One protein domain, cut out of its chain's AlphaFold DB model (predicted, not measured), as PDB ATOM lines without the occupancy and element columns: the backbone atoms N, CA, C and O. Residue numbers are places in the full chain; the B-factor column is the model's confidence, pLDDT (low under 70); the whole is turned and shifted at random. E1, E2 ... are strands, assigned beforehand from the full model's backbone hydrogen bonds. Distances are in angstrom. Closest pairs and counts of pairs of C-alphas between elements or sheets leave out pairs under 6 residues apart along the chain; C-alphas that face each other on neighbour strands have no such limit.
ATOM      1  N   THR A 126      61.324 -29.446  30.926       90.31
ATOM      2  CA  THR A 126      60.774 -30.808  30.909       90.31
ATOM      3  C   THR A 126      60.090 -31.153  32.226       90.31
ATOM      4  O   THR A 126      60.395 -30.570  33.257       90.31
ATOM      5  N   GLY A 127      59.175 -32.120  32.237       91.12
ATOM      6  CA  GLY A 127      58.580 -32.644  33.473       91.12
ATOM      7  C   GLY A 127      57.088 -32.915  33.334       91.12
ATOM      8  O   GLY A 127      56.532 -32.781  32.245       91.12
ATOM      9  N   LYS A 128      56.434 -33.286  34.436       93.62
ATOM     10  CA  LYS A 128      55.023 -33.698  34.439       93.62
ATOM     11  C   LYS A 128      54.186 -32.803  35.340       93.62
ATOM     12  O   LYS A 128      54.614 -32.465  36.431       93.62
ATOM     13  N   ILE A 129      52.985 -32.435  34.925       94.94
ATOM     14  CA  ILE A 129      52.088 -31.571  35.696       94.94
ATOM     15  C   ILE A 129      50.743 -32.277  35.772       94.94
ATOM     16  O   ILE A 129      50.143 -32.594  34.749       94.94
ATOM     17  N   ALA A 130      50.290 -32.576  36.982       96.25
ATOM     18  CA  ALA A 130      49.029 -33.252  37.232       96.25
ATOM     19  C   ALA A 130      48.012 -32.269  37.822       96.25
ATOM     20  O   ALA A 130      48.124 -31.860  38.982       96.25
ATOM     21  N   CYS A 131      47.006 -31.938  37.020       96.25
ATOM     22  CA  CYS A 131      45.876 -31.084  37.358       96.25
ATOM     23  C   CYS A 131      44.713 -31.993  37.777       96.25
ATOM     24  O   CYS A 131      44.051 -32.608  36.938       96.25
ATOM     25  N   ASN A 132      44.511 -32.156  39.087       92.31
ATOM     26  CA  ASN A 132      43.641 -33.215  39.628       92.31
ATOM     27  C   ASN A 132      42.346 -32.707  40.262       92.31
ATOM     28  O   ASN A 132      41.606 -33.490  40.853       92.31
ATOM     29  N   VAL A 133      42.085 -31.414  40.150       93.38
ATOM     30  CA  VAL A 133      40.927 -30.732  40.724       93.38
ATOM     31  C   VAL A 133      40.410 -29.696  39.727       93.38
ATOM     32  O   VAL A 133      41.227 -29.133  38.988       93.38
ATOM     33  N   PRO A 134      39.091 -29.449  39.670       91.38
ATOM     34  CA  PRO A 134      38.531 -28.392  38.829       91.38
ATOM     35  C   PRO A 134      39.285 -27.072  39.024       91.38
ATOM     36  O   PRO A 134      39.724 -26.781  40.133       91.38
ATOM     37  N   GLY A 135      39.535 -26.337  37.939       89.81
ATOM     38  CA  GLY A 135      40.275 -25.071  37.976       89.81
ATOM     39  C   GLY A 135      41.761 -25.181  38.340       89.81
ATOM     40  O   GLY A 135      42.467 -24.178  38.290       89.81
ATOM     41  N   GLY A 136      42.276 -26.374  38.661       93.69
ATOM     42  CA  GLY A 136      43.609 -26.545  39.241       93.69
ATOM     43  C   GLY A 136      44.755 -25.974  38.403       93.69
ATOM     44  O   GLY A 136      45.756 -25.558  38.980       93.69
ATOM     45  N   CYS A 137      44.608 -25.926  37.076       96.56
ATOM     46  CA  CYS A 137      45.602 -25.390  36.143       96.56
ATOM     47  C   CYS A 137      45.046 -24.292  35.224       96.56
ATOM     48  O   CYS A 137      45.625 -24.035  34.168       96.56
ATOM     49  N   GLY A 138      43.940 -23.640  35.594       95.69
ATOM     50  CA  GLY A 138      43.299 -22.633  34.744       95.69
ATOM     51  C   GLY A 138      44.252 -21.504  34.324       95.69
ATOM     52  O   GLY A 138      45.054 -21.043  35.132       95.69
ATOM     53  N   GLY A 139      44.225 -21.055  33.068       95.50
ATOM     54  CA  GLY A 139      45.071 -19.934  32.622       95.50
ATOM     55  C   GLY A 139      46.576 -20.233  32.538       95.50
ATOM     56  O   GLY A 139      47.365 -19.319  32.303       95.50
ATOM     57  N   SER A 140      47.007 -21.472  32.798       96.50
ATOM     58  CA  SER A 140      48.433 -21.816  32.864       96.50
ATOM     59  C   SER A 140      49.080 -21.888  31.486       96.50
ATOM     60  O   SER A 140      48.431 -22.210  30.491       96.50
ATOM     61  N   THR A 141      50.391 -21.658  31.439       96.44
ATOM     62  CA  THR A 141      51.203 -21.773  30.223       96.44
ATOM     63  C   THR A 141      52.251 -22.871  30.371       96.44
ATOM     64  O   THR A 141      52.997 -22.884  31.345       96.44
ATOM     65  N   PHE A 142      52.344 -23.777  29.398       95.25
ATOM     66  CA  PHE A 142      53.230 -24.943  29.417       95.25
ATOM     67  C   PHE A 142      54.176 -24.947  28.217       95.25
ATOM     68  O   PHE A 142      53.727 -25.031  27.081       95.25
ATOM     69  N   GLN A 143      55.489 -24.952  28.427       93.81
ATOM     70  CA  GLN A 143      56.489 -24.915  27.355       93.81
ATOM     71  C   GLN A 143      57.669 -25.856  27.634       93.81
ATOM     72  O   GLN A 143      58.112 -25.979  28.774       93.81
ATOM     73  N   GLY A 144      58.263 -26.418  26.578       90.56
ATOM     74  CA  GLY A 144      59.611 -26.990  26.627       90.56
ATOM     75  C   GLY A 144      59.684 -28.473  26.981       90.56
ATOM     76  O   GLY A 144      60.645 -28.877  27.633       90.56
ATOM     77  N   GLY A 145      58.710 -29.285  26.560       88.62
ATOM     78  CA  GLY A 145      58.729 -30.729  26.835       88.62
ATOM     79  C   GLY A 145      57.878 -31.157  28.028       88.62
ATOM     80  O   GLY A 145      58.158 -32.188  28.642       88.62
ATOM     81  N   ARG A 146      56.876 -30.363  28.422       89.81
ATOM     82  CA  ARG A 146      56.000 -30.699  29.552       89.81
ATOM     83  C   ARG A 146      54.990 -31.775  29.187       89.81
ATOM     84  O   ARG A 146      54.470 -31.780  28.081       89.81
ATOM     85  N   GLN A 147      54.670 -32.635  30.145       94.69
ATOM     86  CA  GLN A 147      53.548 -33.566  30.089       94.69
ATOM     87  C   GLN A 147      52.475 -33.111  31.076       94.69
ATOM     88  O   GLN A 147      52.647 -33.241  32.286       94.69
ATOM     89  N   VAL A 148      51.375 -32.569  30.579       95.94
ATOM     90  CA  VAL A 148      50.263 -32.085  31.398       95.94
ATOM     91  C   VAL A 148      49.158 -33.131  31.399       95.94
ATOM     92  O   VAL A 148      48.792 -33.640  30.347       95.94
ATOM     93  N   VAL A 149      48.626 -33.465  32.570       97.00
ATOM     94  CA  VAL A 149      47.529 -34.425  32.719       97.00
ATOM     95  C   VAL A 149      46.369 -33.755  33.444       97.00
ATOM     96  O   VAL A 149      46.503 -33.338  34.595       97.00
ATOM     97  N   CYS A 150      45.233 -33.691  32.760       96.94
ATOM     98  CA  CYS A 150      43.995 -33.054  33.182       96.94
ATOM     99  C   CYS A 150      42.993 -34.155  33.564       96.94
ATOM    100  O   CYS A 150      42.326 -34.743  32.710       96.94
ATOM    101  N   SER A 151      42.945 -34.511  34.852       94.62
ATOM    102  CA  SER A 151      42.313 -35.765  35.317       94.62
ATOM    103  C   SER A 151      40.875 -35.610  35.828       94.62
ATOM    104  O   SER A 151      40.259 -36.592  36.242       94.62
ATOM    105  N   LYS A 152      40.342 -34.388  35.862       93.88
ATOM    106  CA  LYS A 152      38.976 -34.053  36.306       93.88
ATOM    107  C   LYS A 152      38.370 -32.997  35.380       93.88
ATOM    108  O   LYS A 152      39.102 -32.321  34.655       93.88
ATOM    109  N   GLY A 153      37.046 -32.858  35.410       91.75
ATOM    110  CA  GLY A 153      36.337 -31.835  34.639       91.75
ATOM    111  C   GLY A 153      36.840 -30.428  34.957       91.75
ATOM    112  O   GLY A 153      37.135 -30.121  36.112       91.75
ATOM    113  N   MET A 154      36.974 -29.599  33.921       90.50
ATOM    114  CA  MET A 154      37.422 -28.202  33.983       90.50
ATOM    115  C   MET A 154      38.786 -27.985  34.667       90.50
ATOM    116  O   MET A 154      39.075 -26.892  35.148       90.50
ATOM    117  N   THR A 155      39.644 -29.008  34.737       93.56
ATOM    118  CA  THR A 155      40.992 -28.896  35.329       93.56
ATOM    119  C   THR A 155      41.914 -27.973  34.537       93.56
ATOM    120  O   THR A 155      42.720 -27.258  35.136       93.56
ATOM    121  N   CYS A 156      41.793 -27.989  33.211       95.38
ATOM    122  CA  CYS A 156      42.676 -27.312  32.266       95.38
ATOM    123  C   CYS A 156      41.878 -26.347  31.380       95.38
ATOM    124  O   CYS A 156      41.759 -26.531  30.171       95.38
ATOM    125  N   ASN A 157      41.286 -25.332  32.012       93.25
ATOM    126  CA  ASN A 157      40.562 -24.273  31.315       93.25
ATOM    127  C   ASN A 157      41.510 -23.140  30.878       93.25
ATOM    128  O   ASN A 157      42.352 -22.715  31.669       93.25
ATOM    129  N   ASN A 158      41.354 -22.626  29.656       92.81
ATOM    130  CA  ASN A 158      42.083 -21.469  29.133       92.81
ATOM    131  C   ASN A 158      43.611 -21.625  29.231       92.81
ATOM    132  O   ASN A 158      44.316 -20.741  29.713       92.81
ATOM    133  N   VAL A 159      44.124 -22.796  28.861       94.69
ATOM    134  CA  VAL A 159      45.551 -23.120  28.991       94.69
ATOM    135  C   VAL A 159      46.302 -22.911  27.681       94.69
ATOM    136  O   VAL A 159      45.806 -23.224  26.596       94.69
ATOM    137  N   ASN A 160      47.543 -22.443  27.799       94.25
ATOM    138  CA  ASN A 160      48.456 -22.258  26.680       94.25
ATOM    139  C   ASN A 160      49.458 -23.420  26.627       94.25
ATOM    140  O   ASN A 160      50.267 -23.598  27.539       94.25
ATOM    141  N   VAL A 161      49.450 -24.192  25.548       94.38
ATOM    142  CA  VAL A 161      50.391 -25.284  25.279       94.38
ATOM    143  C   VAL A 161      51.400 -24.806  24.239       94.38
ATOM    144  O   VAL A 161      51.125 -24.762  23.048       94.38
ATOM    145  N   GLY A 162      52.571 -24.397  24.702       92.00
ATOM    146  CA  GLY A 162      53.675 -23.954  23.860       92.00
ATOM    147  C   GLY A 162      54.511 -25.097  23.262       92.00
ATOM    148  O   GLY A 162      54.196 -26.279  23.445       92.00
ATOM    149  N   PRO A 163      55.640 -24.750  22.614       90.00
ATOM    150  CA  PRO A 163      56.463 -25.691  21.864       90.00
ATOM    151  C   PRO A 163      56.932 -26.901  22.675       90.00
ATOM    152  O   PRO A 163      57.413 -26.760  23.810       90.00
ATOM    153  N   GLY A 164      56.830 -28.083  22.066       91.88
ATOM    154  CA  GLY A 164      57.261 -29.369  22.623       91.88
ATOM    155  C   GLY A 164      56.447 -29.885  23.814       91.88
ATOM    156  O   GLY A 164      56.787 -30.930  24.366       91.88
ATOM    157  N   SER A 165      55.414 -29.172  24.263       95.12
ATOM    158  CA  SER A 165      54.562 -29.616  25.371       95.12
ATOM    159  C   SER A 165      53.454 -30.551  24.886       95.12
ATOM    160  O   SER A 165      52.906 -30.378  23.805       95.12
ATOM    161  N   ASN A 166      53.087 -31.514  25.723       95.25
ATOM    162  CA  ASN A 166      52.034 -32.491  25.486       95.25
ATOM    163  C   ASN A 166      51.004 -32.403  26.615       95.25
ATOM    164  O   ASN A 166      51.376 -32.384  27.790       95.25
ATOM    165  N   MET A 167      49.722 -32.382  26.278       96.50
ATOM    166  CA  MET A 167      48.618 -32.333  27.236       96.50
ATOM    167  C   MET A 167      47.673 -33.512  27.021       96.50
ATOM    168  O   MET A 167      47.343 -33.829  25.887       96.50
ATOM    169  N   ALA A 168      47.218 -34.142  28.102       97.50
ATOM    170  CA  ALA A 168      46.250 -35.233  28.083       97.50
ATOM    171  C   ALA A 168      44.993 -34.856  28.883       97.50
ATOM    172  O   ALA A 168      45.048 -34.659  30.101       97.50
ATOM    173  N   CYS A 169      43.865 -34.778  28.186       97.62
ATOM    174  CA  CYS A 169      42.542 -34.425  28.683       97.62
ATOM    175  C   CYS A 169      41.755 -35.708  28.987       97.62
ATOM    176  O   CYS A 169      41.024 -36.239  28.152       97.62
ATOM    177  N   ASN A 170      41.965 -36.270  30.178       97.12
ATOM    178  CA  ASN A 170      41.521 -37.632  30.494       97.12
ATOM    179  C   ASN A 170      40.086 -37.713  31.017       97.12
ATOM    180  O   ASN A 170      39.473 -38.774  30.950       97.12
ATOM    181  N   ALA A 171      39.555 -36.622  31.563       96.25
ATOM    182  CA  ALA A 171      38.198 -36.588  32.097       96.25
ATOM    183  C   ALA A 171      37.242 -35.813  31.188       96.25
ATOM    184  O   ALA A 171      37.660 -35.002  30.356       96.25
ATOM    185  N   THR A 172      35.948 -36.033  31.397       95.56
ATOM    186  CA  THR A 172      34.877 -35.321  30.702       95.56
ATOM    187  C   THR A 172      34.977 -33.820  30.906       95.56
ATOM    188  O   THR A 172      35.115 -33.361  32.041       95.56
ATOM    189  N   ASN A 173      34.934 -33.062  29.806       94.31
ATOM    190  CA  ASN A 173      35.108 -31.608  29.784       94.31
ATOM    191  C   ASN A 173      36.357 -31.134  30.563       94.31
ATOM    192  O   ASN A 173      36.328 -30.092  31.220       94.31
ATOM    193  N   SER A 174      37.434 -31.929  30.598       95.31
ATOM    194  CA  SER A 174      38.646 -31.593  31.365       95.31
ATOM    195  C   SER A 174      39.414 -30.412  30.782       95.31
ATOM    196  O   SER A 174      40.049 -29.673  31.539       95.31
ATOM    197  N   CYS A 175      39.304 -30.212  29.472       95.50
ATOM    198  CA  CYS A 175      39.981 -29.180  28.716       95.50
ATOM    199  C   CYS A 175      38.953 -28.298  28.004       95.50
ATOM    200  O   CYS A 175      38.095 -28.786  27.273       95.50
ATOM    201  N   ASN A 176      39.021 -26.992  28.246       88.19
ATOM    202  CA  ASN A 176      38.091 -26.019  27.678       88.19
ATOM    203  C   ASN A 176      38.859 -24.736  27.355       88.19
ATOM    204  O   ASN A 176      39.529 -24.211  28.236       88.19
ATOM    205  N   VAL A 177      38.769 -24.265  26.111       82.06
ATOM    206  CA  VAL A 177      39.583 -23.192  25.515       82.06
ATOM    207  C   VAL A 177      41.083 -23.494  25.616       82.06
ATOM    208  O   VAL A 177      41.704 -23.365  26.670       82.06
ATOM    209  N   LEU A 178      41.676 -23.917  24.501       86.56
ATOM    210  CA  LEU A 178      43.066 -24.363  24.437       86.56
ATOM    211  C   LEU A 178      43.813 -23.572  23.367       86.56
ATOM    212  O   LEU A 178      43.373 -23.469  22.220       86.56
ATOM    213  N   TYR A 179      44.976 -23.044  23.724       89.44
ATOM    214  CA  TYR A 179      45.834 -22.331  22.786       89.44
ATOM    215  C   TYR A 179      47.146 -23.091  22.614       89.44
ATOM    216  O   TYR A 179      47.987 -23.105  23.509       89.44
ATOM    217  N   ILE A 180      47.326 -23.744  21.470       88.75
ATOM    218  CA  ILE A 180      48.558 -24.433  21.091       88.75
ATOM    219  C   ILE A 180      49.410 -23.498  20.235       88.75
ATOM    220  O   ILE A 180      48.986 -23.024  19.176       88.75
ATOM    221  N   TRP A 181      50.646 -23.247  20.654       85.94
ATOM    222  CA  TRP A 181      51.543 -22.366  19.918       85.94
ATOM    223  C   TRP A 181      52.951 -22.898  19.744       85.94
ATOM    224  O   TRP A 181      53.475 -23.661  20.552       85.94
ATOM    225  N   GLY A 182      53.547 -22.447  18.640       80.12
ATOM    226  CA  GLY A 182      54.806 -22.935  18.104       80.12
ATOM    227  C   GLY A 182      54.819 -24.437  17.806       80.12
ATOM    228  O   GLY A 182      53.782 -25.096  17.768       80.12
ATOM    229  N   SER A 183      56.018 -24.956  17.556       83.88
ATOM    230  CA  SER A 183      56.207 -26.282  16.976       83.88
ATOM    231  C   SER A 183      56.122 -27.424  17.981       83.88
ATOM    232  O   SER A 183      56.614 -27.344  19.110       83.88
ATOM    233  N   ASN A 184      55.528 -28.535  17.534       87.00
ATOM    234  CA  ASN A 184      55.460 -29.809  18.256       87.00
ATOM    235  C   ASN A 184      54.681 -29.757  19.584       87.00
ATOM    236  O   ASN A 184      54.960 -30.542  20.490       87.00
ATOM    237  N   GLY A 185      53.735 -28.828  19.732       91.38
ATOM    238  CA  GLY A 185      52.742 -28.899  20.804       91.38
ATOM    239  C   GLY A 185      51.704 -29.982  20.495       91.38
ATOM    240  O   GLY A 185      51.242 -30.073  19.357       91.38
ATOM    241  N   SER A 186      51.320 -30.802  21.475       94.25
ATOM    242  CA  SER A 186      50.262 -31.799  21.282       94.25
ATOM    243  C   SER A 186      49.208 -31.792  22.381       94.25
ATOM    244  O   SER A 186      49.501 -31.573  23.559       94.25
ATOM    245  N   ILE A 187      47.964 -32.051  21.988       96.00
ATOM    246  CA  ILE A 187      46.848 -32.277  22.903       96.00
ATOM    247  C   ILE A 187      46.196 -33.610  22.548       96.00
ATOM    248  O   ILE A 187      45.863 -33.873  21.394       96.00
ATOM    249  N   GLN A 188      46.008 -34.454  23.552       97.38
ATOM    250  CA  GLN A 188      45.294 -35.718  23.468       97.38
ATOM    251  C   GLN A 188      44.000 -35.593  24.267       97.38
ATOM    252  O   GLN A 188      44.027 -35.247  25.445       97.38
ATOM    253  N   CYS A 189      42.881 -35.928  23.640       97.69
ATOM    254  CA  CYS A 189      41.539 -35.892  24.208       97.69
ATOM    255  C   CYS A 189      40.963 -37.324  24.284       97.69
ATOM    256  O   CYS A 189      40.061 -37.667  23.513       97.69
ATOM    257  N   PRO A 190      41.510 -38.213  25.140       97.50
ATOM    258  CA  PRO A 190      41.019 -39.586  25.273       97.50
ATOM    259  C   PRO A 190      39.744 -39.697  26.118       97.50
ATOM    260  O   PRO A 190      39.014 -40.676  25.987       97.50
ATOM    261  N   GLY A 191      39.456 -38.723  26.988       96.69
ATOM    262  CA  GLY A 191      38.218 -38.722  27.767       96.69
ATOM    263  C   GLY A 191      36.996 -38.420  26.897       96.69
ATOM    264  O   GLY A 191      37.081 -37.646  25.937       96.69
ATOM    265  N   GLU A 192      35.844 -38.986  27.252       96.62
ATOM    266  CA  GLU A 192      34.555 -38.647  26.637       96.62
ATOM    267  C   GLU A 192      34.309 -37.141  26.733       96.62
ATOM    268  O   GLU A 192      34.401 -36.583  27.824       96.62
ATOM    269  N   ARG A 193      34.015 -36.467  25.615       96.94
ATOM    270  CA  ARG A 193      33.821 -35.003  25.570       96.94
ATOM    271  C   ARG A 193      34.931 -34.197  26.262       96.94
ATOM    272  O   ARG A 193      34.694 -33.105  26.768       96.94
ATOM    273  N   SER A 194      36.147 -34.734  26.349       96.94
ATOM    274  CA  SER A 194      37.228 -34.123  27.134       96.94
ATOM    275  C   SER A 194      37.644 -32.734  26.649       96.94
ATOM    276  O   SER A 194      38.104 -31.936  27.464       96.94
ATOM    277  N   CYS A 195      37.425 -32.454  25.368       96.19
ATOM    278  CA  CYS A 195      37.716 -31.216  24.655       96.19
ATOM    279  C   CYS A 195      36.478 -30.694  23.890       96.19
ATOM    280  O   CYS A 195      36.632 -29.922  22.954       96.19
ATOM    281  N   ALA A 196      35.253 -31.122  24.223       94.75
ATOM    282  CA  ALA A 196      34.057 -30.747  23.460       94.75
ATOM    283  C   ALA A 196      33.714 -29.253  23.606       94.75
ATOM    284  O   ALA A 196      33.852 -28.680  24.690       94.75
ATOM    285  N   GLY A 197      33.237 -28.635  22.521       90.25
ATOM    286  CA  GLY A 197      32.898 -27.211  22.450       90.25
ATOM    287  C   GLY A 197      34.096 -26.281  22.656       90.25
ATOM    288  O   GLY A 197      33.917 -25.101  22.956       90.25
ATOM    289  N   THR A 198      35.321 -26.806  22.579       88.00
ATOM    290  CA  THR A 198      36.519 -26.010  22.820       88.00
ATOM    291  C   THR A 198      36.923 -25.255  21.561       88.00
ATOM    292  O   THR A 198      36.789 -25.754  20.444       88.00
ATOM    293  N   THR A 199      37.528 -24.086  21.740       89.50
ATOM    294  CA  THR A 199      38.349 -23.478  20.692       89.50
ATOM    295  C   THR A 199      39.773 -23.989  20.860       89.50
ATOM    296  O   THR A 199      40.374 -23.765  21.912       89.50
ATOM    297  N   VAL A 200      40.308 -24.691  19.859       86.50
ATOM    298  CA  VAL A 200      41.733 -25.027  19.769       86.50
ATOM    299  C   VAL A 200      42.363 -24.121  18.732       86.50
ATOM    300  O   VAL A 200      42.157 -24.296  17.531       86.50
ATOM    301  N   THR A 201      43.165 -23.168  19.191       87.75
ATOM    302  CA  THR A 201      44.016 -22.417  18.268       87.75
ATOM    303  C   THR A 201      45.341 -23.121  18.126       87.75
ATOM    304  O   THR A 201      45.999 -23.363  19.128       87.75
ATOM    305  N   ALA A 202      45.726 -23.456  16.904       81.38
ATOM    306  CA  ALA A 202      46.923 -24.233  16.633       81.38
ATOM    307  C   ALA A 202      47.856 -23.476  15.683       81.38
ATOM    308  O   ALA A 202      47.406 -22.871  14.714       81.38
ATOM    309  N   ASN A 203      49.158 -23.515  15.977       83.00
ATOM    310  CA  ASN A 203      50.219 -22.994  15.113       83.00
ATOM    311  C   ASN A 203      51.000 -24.141  14.446       83.00
ATOM    312  O   ASN A 203      50.671 -25.313  14.621       83.00
ATOM    313  N   GLU A 204      52.012 -23.796  13.646       83.44
ATOM    314  CA  GLU A 204      52.809 -24.747  12.863       83.44
ATOM    315  C   GLU A 204      53.292 -25.941  13.701       83.44
ATOM    316  O   GLU A 204      53.952 -25.764  14.719       83.44
ATOM    317  N   GLY A 205      52.984 -27.162  13.261       83.81
ATOM    318  CA  GLY A 205      53.426 -28.405  13.895       83.81
ATOM    319  C   GLY A 205      52.603 -28.841  15.111       83.81
ATOM    320  O   GLY A 205      53.001 -29.779  15.801       83.81
ATOM    321  N   ALA A 206      51.477 -28.185  15.399       89.81
ATOM    322  CA  ALA A 206      50.572 -28.618  16.455       89.81
ATOM    323  C   ALA A 206      49.815 -29.902  16.069       89.81
ATOM    324  O   ALA A 206      49.379 -30.078  14.926       89.81
ATOM    325  N   THR A 207      49.636 -30.791  17.048       92.88
ATOM    326  CA  THR A 207      48.877 -32.041  16.897       92.88
ATOM    327  C   THR A 207      47.713 -32.094  17.882       92.88
ATOM    328  O   THR A 207      47.895 -31.856  19.076       92.88
ATOM    329  N   LEU A 208      46.524 -32.458  17.406       95.00
ATOM    330  CA  LEU A 208      45.346 -32.697  18.240       95.00
ATOM    331  C   LEU A 208      44.817 -34.110  17.980       95.00
ATOM    332  O   LEU A 208      44.494 -34.446  16.846       95.00
ATOM    333  N   ALA A 209      44.709 -34.933  19.020       97.06
ATOM    334  CA  ALA A 209      44.209 -36.303  18.918       97.06
ATOM    335  C   ALA A 209      42.922 -36.488  19.734       97.06
ATOM    336  O   ALA A 209      42.952 -36.615  20.956       97.06
ATOM    337  N   CYS A 210      41.795 -36.549  19.039       97.75
ATOM    338  CA  CYS A 210      40.447 -36.761  19.552       97.75
ATOM    339  C   CYS A 210      40.103 -38.258  19.473       97.75
ATOM    340  O   CYS A 210      39.713 -38.774  18.422       97.75
ATOM    341  N   SER A 211      40.314 -38.983  20.573       97.75
ATOM    342  CA  SER A 211      40.148 -40.448  20.629       97.75
ATOM    343  C   SER A 211      39.008 -40.906  21.538       97.75
ATOM    344  O   SER A 211      38.491 -42.003  21.345       97.75
ATOM    345  N   GLY A 212      38.570 -40.075  22.486       97.25
ATOM    346  CA  GLY A 212      37.367 -40.345  23.271       97.25
ATOM    347  C   GLY A 212      36.083 -40.117  22.468       97.25
ATOM    348  O   GLY A 212      36.071 -39.350  21.497       97.25
ATOM    349  N   THR A 213      34.985 -40.733  22.908       97.69
ATOM    350  CA  THR A 213      33.647 -40.499  22.342       97.69
ATOM    351  C   THR A 213      33.286 -39.021  22.426       97.69
ATOM    352  O   THR A 213      33.401 -38.414  23.496       97.69
ATOM    353  N   SER A 214      32.897 -38.424  21.298       97.69
ATOM    354  CA  SER A 214      32.582 -36.990  21.211       97.69
ATOM    355  C   SER A 214      33.657 -36.066  21.800       97.69
ATOM    356  O   SER A 214      33.347 -34.966  22.254       97.69
ATOM    357  N   SER A 215      34.920 -36.514  21.846       97.25
ATOM    358  CA  SER A 215      35.998 -35.853  22.595       97.25
ATOM    359  C   SER A 215      36.258 -34.414  22.168       97.25
ATOM    360  O   SER A 215      36.566 -33.604  23.028       97.25
ATOM    361  N   CYS A 216      36.074 -34.091  20.898       97.06
ATOM    362  CA  CYS A 216      36.216 -32.771  20.286       97.06
ATOM    363  C   CYS A 216      34.931 -32.349  19.552       97.06
ATOM    364  O   CYS A 216      34.978 -31.541  18.623       97.06
ATOM    365  N   LYS A 217      33.774 -32.886  19.957       96.94
ATOM    366  CA  LYS A 217      32.476 -32.539  19.368       96.94
ATOM    367  C   LYS A 217      32.216 -31.029  19.464       96.94
ATOM    368  O   LYS A 217      32.570 -30.429  20.480       96.94
ATOM    369  N   ASP A 218      31.626 -30.435  18.429       95.88
ATOM    370  CA  ASP A 218      31.269 -29.006  18.333       95.88
ATOM    371  C   ASP A 218      32.457 -28.039  18.555       95.88
ATOM    372  O   ASP A 218      32.280 -26.895  18.974       95.88
ATOM    373  N   SER A 219      33.695 -28.506  18.356       94.50
ATOM    374  CA  SER A 219      34.896 -27.700  18.609       94.50
ATOM    375  C   SER A 219      35.261 -26.836  17.410       94.50
ATOM    376  O   SER A 219      35.077 -27.237  16.265       94.50
ATOM    377  N   VAL A 220      35.867 -25.680  17.671       93.44
ATOM    378  CA  VAL A 220      36.453 -24.817  16.639       93.44
ATOM    379  C   VAL A 220      37.960 -25.023  16.655       93.44
ATOM    380  O   VAL A 220      38.629 -24.637  17.614       93.44
ATOM    381  N   ILE A 221      38.509 -25.657  15.623       91.31
ATOM    382  CA  ILE A 221      39.908 -26.086  15.594       91.31
ATOM    383  C   ILE A 221      40.612 -25.479  14.386       91.31
ATOM    384  O   ILE A 221      40.219 -25.695  13.244       91.31
ATOM    385  N   GLY A 222      41.705 -24.760  14.620       86.62
ATOM    386  CA  GLY A 222      42.547 -24.257  13.541       86.62
ATOM    387  C   GLY A 222      43.271 -22.978  13.910       86.62
ATOM    388  O   GLY A 222      43.436 -22.643  15.079       86.62
ATOM    389  N   CYS A 223      43.711 -22.238  12.904       79.06
ATOM    390  CA  CYS A 223      44.216 -20.885  13.091       79.06
ATOM    391  C   CYS A 223      43.052 -19.914  12.835       79.06
ATOM    392  O   CYS A 223      42.615 -19.755  11.701       79.06
ATOM    393  N   HIS A 224      42.490 -19.324  13.896       64.12
ATOM    394  CA  HIS A 224      41.325 -18.432  13.802       64.12
ATOM    395  C   HIS A 224      41.499 -17.153  14.634       64.12
ATOM    396  O   HIS A 224      40.650 -16.808  15.453       64.12
ATOM    397  N   PHE A 225      42.609 -16.430  14.454       60.16
ATOM    398  CA  PHE A 225      42.760 -15.105  15.061       60.16
ATOM    399  C   PHE A 225      43.047 -14.027  14.019       60.16
ATOM    400  O   PHE A 225      43.942 -14.155  13.190       60.16
ATOM    401  N   GLN A 226      42.257 -12.955  14.119       52.97
ATOM    402  CA  GLN A 226      42.015 -11.866  13.161       52.97
ATOM    403  C   GLN A 226      43.241 -11.031  12.736       52.97
ATOM    404  O   GLN A 226      43.085 -10.024  12.054       52.97
ATOM    405  N   ILE A 233      50.612 -22.778   8.330       76.31
ATOM    406  CA  ILE A 233      50.387 -23.525   9.572       76.31
ATOM    407  C   ILE A 233      49.953 -24.965   9.282       76.31
ATOM    408  O   ILE A 233      48.777 -25.280   9.163       76.31
ATOM    409  N   ARG A 234      50.913 -25.891   9.255       86.00
ATOM    410  CA  ARG A 234      50.592 -27.324   9.194       86.00
ATOM    411  C   ARG A 234      50.106 -27.807  10.553       86.00
ATOM    412  O   ARG A 234      50.878 -27.799  11.510       86.00
ATOM    413  N   THR A 235      48.867 -28.274  10.626       89.00
ATOM    414  CA  THR A 235      48.323 -28.924  11.825       89.00
ATOM    415  C   THR A 235      47.822 -30.318  11.476       89.00
ATOM    416  O   THR A 235      47.314 -30.553  10.377       89.00
ATOM    417  N   ASN A 236      48.023 -31.260  12.396       92.81
ATOM    418  CA  ASN A 236      47.563 -32.637  12.242       92.81
ATOM    419  C   ASN A 236      46.491 -32.923  13.289       92.81
ATOM    420  O   ASN A 236      46.757 -32.882  14.492       92.81
ATOM    421  N   ILE A 237      45.279 -33.198  12.820       94.88
ATOM    422  CA  ILE A 237      44.135 -33.489  13.670       94.88
ATOM    423  C   ILE A 237      43.718 -34.934  13.423       94.88
ATOM    424  O   ILE A 237      43.514 -35.346  12.283       94.88
ATOM    425  N   GLN A 238      43.585 -35.714  14.490       97.25
ATOM    426  CA  GLN A 238      43.203 -37.120  14.428       97.25
ATOM    427  C   GLN A 238      41.900 -37.334  15.184       97.25
ATOM    428  O   GLN A 238      41.862 -37.216  16.403       97.25
ATOM    429  N   CYS A 239      40.847 -37.697  14.467       97.81
ATOM    430  CA  CYS A 239      39.523 -37.998  14.992       97.81
ATOM    431  C   CYS A 239      39.294 -39.507  14.868       97.81
ATOM    432  O   CYS A 239      38.980 -40.015  13.790       97.81
ATOM    433  N   THR A 240      39.528 -40.240  15.955       97.88
ATOM    434  CA  THR A 240      39.527 -41.716  15.959       97.88
ATOM    435  C   THR A 240      38.432 -42.332  16.824       97.88
ATOM    436  O   THR A 240      38.065 -43.479  16.591       97.88
ATOM    437  N   GLY A 241      37.895 -41.585  17.791       96.75
ATOM    438  CA  GLY A 241      36.750 -42.023  18.591       96.75
ATOM    439  C   GLY A 241      35.418 -41.874  17.852       96.75
ATOM    440  O   GLY A 241      35.304 -41.106  16.893       96.75
ATOM    441  N   THR A 242      34.389 -42.568  18.335       96.94
ATOM    442  CA  THR A 242      33.011 -42.413  17.846       96.94
ATOM    443  C   THR A 242      32.541 -40.976  18.035       96.94
ATOM    444  O   THR A 242      32.675 -40.422  19.131       96.94
ATOM    445  N   ASP A 243      32.033 -40.363  16.963       96.94
ATOM    446  CA  ASP A 243      31.594 -38.965  16.931       96.94
ATOM    447  C   ASP A 243      32.651 -37.981  17.467       96.94
ATOM    448  O   ASP A 243      32.310 -36.895  17.935       96.94
ATOM    449  N   ALA A 244      33.940 -38.361  17.470       97.19
ATOM    450  CA  ALA A 244      34.987 -37.631  18.182       97.19
ATOM    451  C   ALA A 244      35.083 -36.166  17.762       97.19
ATOM    452  O   ALA A 244      35.372 -35.326  18.602       97.19
ATOM    453  N   CYS A 245      34.821 -35.862  16.500       97.62
ATOM    454  CA  CYS A 245      34.841 -34.528  15.922       97.62
ATOM    455  C   CYS A 245      33.502 -34.198  15.250       97.62
ATOM    456  O   CYS A 245      33.469 -33.462  14.266       97.62
ATOM    457  N   ASP A 246      32.407 -34.774  15.752       97.81
ATOM    458  CA  ASP A 246      31.066 -34.487  15.248       97.81
ATOM    459  C   ASP A 246      30.748 -32.989  15.391       97.81
ATOM    460  O   ASP A 246      31.034 -32.393  16.431       97.81
ATOM    461  N   GLY A 247      30.241 -32.361  14.332       96.88
ATOM    462  CA  GLY A 247      29.939 -30.923  14.311       96.88
ATOM    463  C   GLY A 247      31.142 -29.981  14.493       96.88
ATOM    464  O   GLY A 247      30.945 -28.792  14.730       96.88
ATOM    465  N   ALA A 248      32.384 -30.478  14.429       96.62
ATOM    466  CA  ALA A 248      33.568 -29.635  14.584       96.62
ATOM    467  C   ALA A 248      33.814 -28.759  13.343       96.62
ATOM    468  O   ALA A 248      33.649 -29.204  12.207       96.62
ATOM    469  N   ASP A 249      34.280 -27.532  13.563       95.44
ATOM    470  CA  ASP A 249      34.685 -26.607  12.510       95.44
ATOM    471  C   ASP A 249      36.214 -26.553  12.406       95.44
ATOM    472  O   ASP A 249      36.901 -26.161  13.354       95.44
ATOM    473  N   PHE A 250      36.748 -26.894  11.232       94.12
ATOM    474  CA  PHE A 250      38.179 -26.889  10.944       94.12
ATOM    475  C   PHE A 250      38.597 -25.685  10.092       94.12
ATOM    476  O   PHE A 250      38.012 -25.426   9.039       94.12
ATOM    477  N   TYR A 251      39.652 -24.989  10.526       91.50
ATOM    478  CA  TYR A 251      40.210 -23.794   9.882       91.50
ATOM    479  C   TYR A 251      41.721 -23.907   9.630       91.50
ATOM    480  O   TYR A 251      42.437 -24.650  10.314       91.50
ATOM    481  N   GLY A 252      42.225 -23.097   8.698       84.94
ATOM    482  CA  GLY A 252      43.658 -22.901   8.467       84.94
ATOM    483  C   GLY A 252      44.174 -23.422   7.128       84.94
ATOM    484  O   GLY A 252      43.533 -24.206   6.428       84.94
ATOM    485  N   ASP A 253      45.378 -22.978   6.771       79.88
ATOM    486  CA  ASP A 253      46.061 -23.444   5.570       79.88
ATOM    487  C   ASP A 253      46.886 -24.693   5.884       79.88
ATOM    488  O   ASP A 253      47.757 -24.635   6.739       79.88
ATOM    489  N   PHE A 254      46.686 -25.792   5.145       80.75
ATOM    490  CA  PHE A 254      47.416 -27.064   5.314       80.75
ATOM    491  C   PHE A 254      47.089 -27.852   6.595       80.75
ATOM    492  O   PHE A 254      47.884 -28.684   7.044       80.75
ATOM    493  N   THR A 255      45.904 -27.642   7.167       84.25
ATOM    494  CA  THR A 255      45.351 -28.503   8.218       84.25
ATOM    495  C   THR A 255      44.905 -29.836   7.620       84.25
ATOM    496  O   THR A 255      44.025 -29.876   6.757       84.25
ATOM    497  N   THR A 256      45.501 -30.933   8.087       91.50
ATOM    498  CA  THR A 256      45.100 -32.298   7.718       91.50
ATOM    499  C   THR A 256      44.276 -32.907   8.837       91.50
ATOM    500  O   THR A 256      44.771 -33.062   9.956       91.50
ATOM    501  N   VAL A 257      43.046 -33.305   8.524       94.50
ATOM    502  CA  VAL A 257      42.162 -34.001   9.462       94.50
ATOM    503  C   VAL A 257      42.038 -35.460   9.049       94.50
ATOM    504  O   VAL A 257      41.596 -35.773   7.947       94.50
ATOM    505  N   THR A 258      42.430 -36.368   9.933       97.50
ATOM    506  CA  THR A 258      42.253 -37.808   9.739       97.50
ATOM    507  C   THR A 258      41.019 -38.275  10.496       97.50
ATOM    508  O   THR A 258      40.988 -38.182  11.720       97.50
ATOM    509  N   CYS A 259      40.033 -38.809   9.784       96.88
ATOM    510  CA  CYS A 259      38.753 -39.239  10.341       96.88
ATOM    511  C   CYS A 259      38.570 -40.757  10.204       96.88
ATOM    512  O   CYS A 259      38.515 -41.295   9.091       96.88
ATOM    513  N   ALA A 260      38.430 -41.450  11.336       97.00
ATOM    514  CA  ALA A 260      37.921 -42.821  11.375       97.00
ATOM    515  C   ALA A 260      36.419 -42.850  11.038       97.00
ATOM    516  O   ALA A 260      35.738 -41.836  11.167       97.00
ATOM    517  N   ALA A 261      35.894 -43.998  10.600       96.31
ATOM    518  CA  ALA A 261      34.483 -44.130  10.225       96.31
ATOM    519  C   ALA A 261      33.546 -43.612  11.338       96.31
ATOM    520  O   ALA A 261      33.684 -44.003  12.494       96.31
ATOM    521  N   GLY A 262      32.627 -42.706  10.987       94.12
ATOM    522  CA  GLY A 262      31.696 -42.074  11.932       94.12
ATOM    523  C   GLY A 262      32.305 -41.024  12.877       94.12
ATOM    524  O   GLY A 262      31.581 -40.441  13.669       94.12
ATOM    525  N   ALA A 263      33.611 -40.743  12.820       96.75
ATOM    526  CA  ALA A 263      34.248 -39.825  13.768       96.75
ATOM    527  C   ALA A 263      33.980 -38.337  13.481       96.75
ATOM    528  O   ALA A 263      34.056 -37.529  14.399       96.75
ATOM    529  N   CYS A 264      33.707 -37.964  12.228       97.12
ATOM    530  CA  CYS A 264      33.631 -36.565  11.782       97.12
ATOM    531  C   CYS A 264      32.277 -36.215  11.155       97.12
ATOM    532  O   CYS A 264      32.209 -35.393  10.244       97.12
ATOM    533  N   THR A 265      31.198 -36.862  11.601       96.38
ATOM    534  CA  THR A 265      29.835 -36.550  11.152       96.38
ATOM    535  C   THR A 265      29.553 -35.052  11.325       96.38
ATOM    536  O   THR A 265      30.006 -34.438  12.276       96.38
ATOM    537  N   GLY A 266      28.910 -34.401  10.354       95.75
ATOM    538  CA  GLY A 266      28.569 -32.974  10.465       95.75
ATOM    539  C   GLY A 266      29.745 -31.987  10.575       95.75
ATOM    540  O   GLY A 266      29.491 -30.802  10.761       95.75
ATOM    541  N   ALA A 267      31.002 -32.430  10.468       96.81
ATOM    542  CA  ALA A 267      32.150 -31.536  10.544       96.81
ATOM    543  C   ALA A 267      32.249 -30.619   9.315       96.81
ATOM    544  O   ALA A 267      32.022 -31.055   8.180       96.81
ATOM    545  N   THR A 268      32.662 -29.371   9.534       96.88
ATOM    546  CA  THR A 268      32.875 -28.382   8.471       96.88
ATOM    547  C   THR A 268      34.360 -28.171   8.216       96.88
ATOM    548  O   THR A 268      35.149 -27.995   9.142       96.88
ATOM    549  N   PHE A 269      34.737 -28.105   6.942       94.81
ATOM    550  CA  PHE A 269      36.102 -27.843   6.488       94.81
ATOM    551  C   PHE A 269      36.131 -26.498   5.767       94.81
ATOM    552  O   PHE A 269      35.422 -26.314   4.776       94.81
ATOM    553  N   LYS A 270      36.902 -25.543   6.288       91.94
ATOM    554  CA  LYS A 270      37.029 -24.182   5.743       91.94
ATOM    555  C   LYS A 270      38.465 -23.937   5.261       91.94
ATOM    556  O   LYS A 270      39.373 -24.706   5.571       91.94
ATOM    557  N   ASP A 271      38.675 -22.881   4.482       88.94
ATOM    558  CA  ASP A 271      39.985 -22.507   3.922       88.94
ATOM    559  C   ASP A 271      40.650 -23.651   3.123       88.94
ATOM    560  O   ASP A 271      40.004 -24.271   2.280       88.94
ATOM    561  N   LYS A 272      41.938 -23.941   3.361       89.88
ATOM    562  CA  LYS A 272      42.658 -25.079   2.759       89.88
ATOM    563  C   LYS A 272      42.767 -26.261   3.725       89.88
ATOM    564  O   LYS A 272      43.760 -26.996   3.689       89.88
ATOM    565  N   THR A 273      41.789 -26.428   4.616       92.62
ATOM    566  CA  THR A 273      41.679 -27.659   5.403       92.62
ATOM    567  C   THR A 273      41.247 -28.809   4.499       92.62
ATOM    568  O   THR A 273      40.467 -28.636   3.562       92.62
ATOM    569  N   CYS A 274      41.779 -29.996   4.763       95.19
ATOM    570  CA  CYS A 274      41.431 -31.199   4.024       95.19
ATOM    571  C   CYS A 274      41.164 -32.360   4.980       95.19
ATOM    572  O   CYS A 274      41.648 -32.390   6.117       95.19
ATOM    573  N   CYS A 275      40.405 -33.334   4.495       97.25
ATOM    574  CA  CYS A 275      40.056 -34.542   5.211       97.25
ATOM    575  C   CYS A 275      40.664 -35.784   4.544       97.25
ATOM    576  O   CYS A 275      40.733 -35.897   3.316       97.25
ATOM    577  N   LYS A 276      41.078 -36.743   5.373       97.06
ATOM    578  CA  LYS A 276      41.544 -38.073   4.976       97.06
ATOM    579  C   LYS A 276      40.887 -39.163   5.825       97.06
ATOM    580  O   LYS A 276      40.797 -39.043   7.043       97.06
ATOM    581  N   GLY A 277      40.529 -40.281   5.195       96.19
ATOM    582  CA  GLY A 277      40.033 -41.484   5.874       96.19
ATOM    583  C   GLY A 277      38.553 -41.768   5.624       96.19
ATOM    584  O   GLY A 277      37.844 -40.987   4.996       96.19
ATOM    585  N   ALA A 278      38.092 -42.923   6.108       94.88
ATOM    586  CA  ALA A 278      36.732 -43.415   5.870       94.88
ATOM    587  C   ALA A 278      35.641 -42.593   6.582       94.88
ATOM    588  O   ALA A 278      34.463 -42.749   6.280       94.88
ATOM    589  N   GLY A 279      36.019 -41.744   7.541       94.88
ATOM    590  CA  GLY A 279      35.099 -40.879   8.278       94.88
ATOM    591  C   GLY A 279      34.866 -39.503   7.683       94.88
ATOM    592  O   GLY A 279      34.198 -38.701   8.328       94.88
ATOM    593  N   CYS A 280      35.453 -39.188   6.529       97.19
ATOM    594  CA  CYS A 280      35.297 -37.868   5.932       97.19
ATOM    595  C   CYS A 280      33.862 -37.647   5.435       97.19
ATOM    596  O   CYS A 280      33.343 -38.491   4.699       97.19
ATOM    597  N   PRO A 281      33.225 -36.515   5.784       95.69
ATOM    598  CA  PRO A 281      31.929 -36.145   5.231       95.69
ATOM    599  C   PRO A 281      31.941 -36.082   3.705       95.69
ATOM    600  O   PRO A 281      32.943 -35.729   3.078       95.69
TER     601      PRO A 281
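This is residues 126 to 226 and 233 to 281 of the 288 residues of an uncharacterized protein of Tribonema minus (UniProt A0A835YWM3). The chain is wound in stacked turns, a short solenoid whose two long walls are parallel sheets face to face as a sandwich, with the strands of neighbouring turns side by side. From E1 to E10 successive strands alternate between the walls; E11, E12 and E13 extend the larger wall alone, while short pairings of residues 249 to 250 and 268 to 269 carry on the other one, and residues 224 to 226 stick out at the cut. The printed part has 150 residues with no named helix and 13 named strands, E1 to E13 in order along the chain. The larger sheet runs E1, E3, E5, E7, E9, E11, E12, E13 and the smaller E2, E4, E6, E8, E10, both parallel; the class is all strand, though only 60 of the 150 residues are in named strands, under half. The whole is compact, with a radius of gyration of the C-alphas of 13.6 A and spans of 37 by 27 by 24 A.

The larger sheet begins with E1, residues 127 to 131, an edge strand parallel to E3, residues 146 to 150, at 16 degrees; N 129 and O 147 are 2.8 A apart, within hydrogen-bond range. E3 is parallel to E5, residues 166 to 169, at 5 degrees, with N 148 and O 166 at 2.8 A. Next is E7, residues 186 to 189, with N 167 and O 186 at 2.8 A between E5 and E7. E9, residues 207 to 210, is parallel to E7 at 4 degrees, with N 187 and O 207 at 2.9 A. E11, residues 235 to 239, follows beside E9, with N 210 and O 238 at 2.7 A. E12, residues 253 to 259, is parallel to E11 at 18 degrees, with N 237 and O 256 at 2.9 A. The other edge strand is E13, residues 272 to 276, parallel to E12 at 21 degrees, with N 276 and O 257 at 2.8 A. This sheet is twisted, its strands' lines turning by 88 degrees from edge to edge. The smaller sheet has the edge strands E2, residues 141 to 143, and E10, residues 220 to 222. E2 is parallel to E4, residues 156 to 161, at 33 degrees, with N 142 and O 160 at 2.8 A. E4 is parallel to E6, residues 175 to 180, with N 161 and O 179 at 2.7 A. E8, residues 199 to 201, is the neighbour of E6, with N 180 and O 201 at 2.7 A, and of E10, with N 200 and O 220 at 2.8 A. The two sheets form a sandwich, two sheets face to face: their facing parts are 9.0 A centre to centre, and the strands of the one stand at 30 degrees to those of the other. The closest C-alphas of E5 and E6 are those of Cys 169 and Cys 175, 5.8 A apart.

E1 begins at C-alpha 127 (58.580, -32.644, 33.473) and is 13.4 A long from first to last C-alpha. E12 is the longest strand by residues, 18.0 A, from C-alpha 253 (46.061, -23.444, 5.570). E13 measures 13.2 A and ends at C-alpha 276 (41.544, -38.073, 4.976).

The two C-alphas farthest apart, those of Gly 127 and Pro 281, are 39.0 A from each other. Residues 227 to 232 are not printed, and C-alphas 226 and 233 are 14.8 A apart across this cut. The links E11 to E12 and E12 to E13 are long. The mean pLDDT of the printed part is 92.5; residues 224 to 226 are under 70.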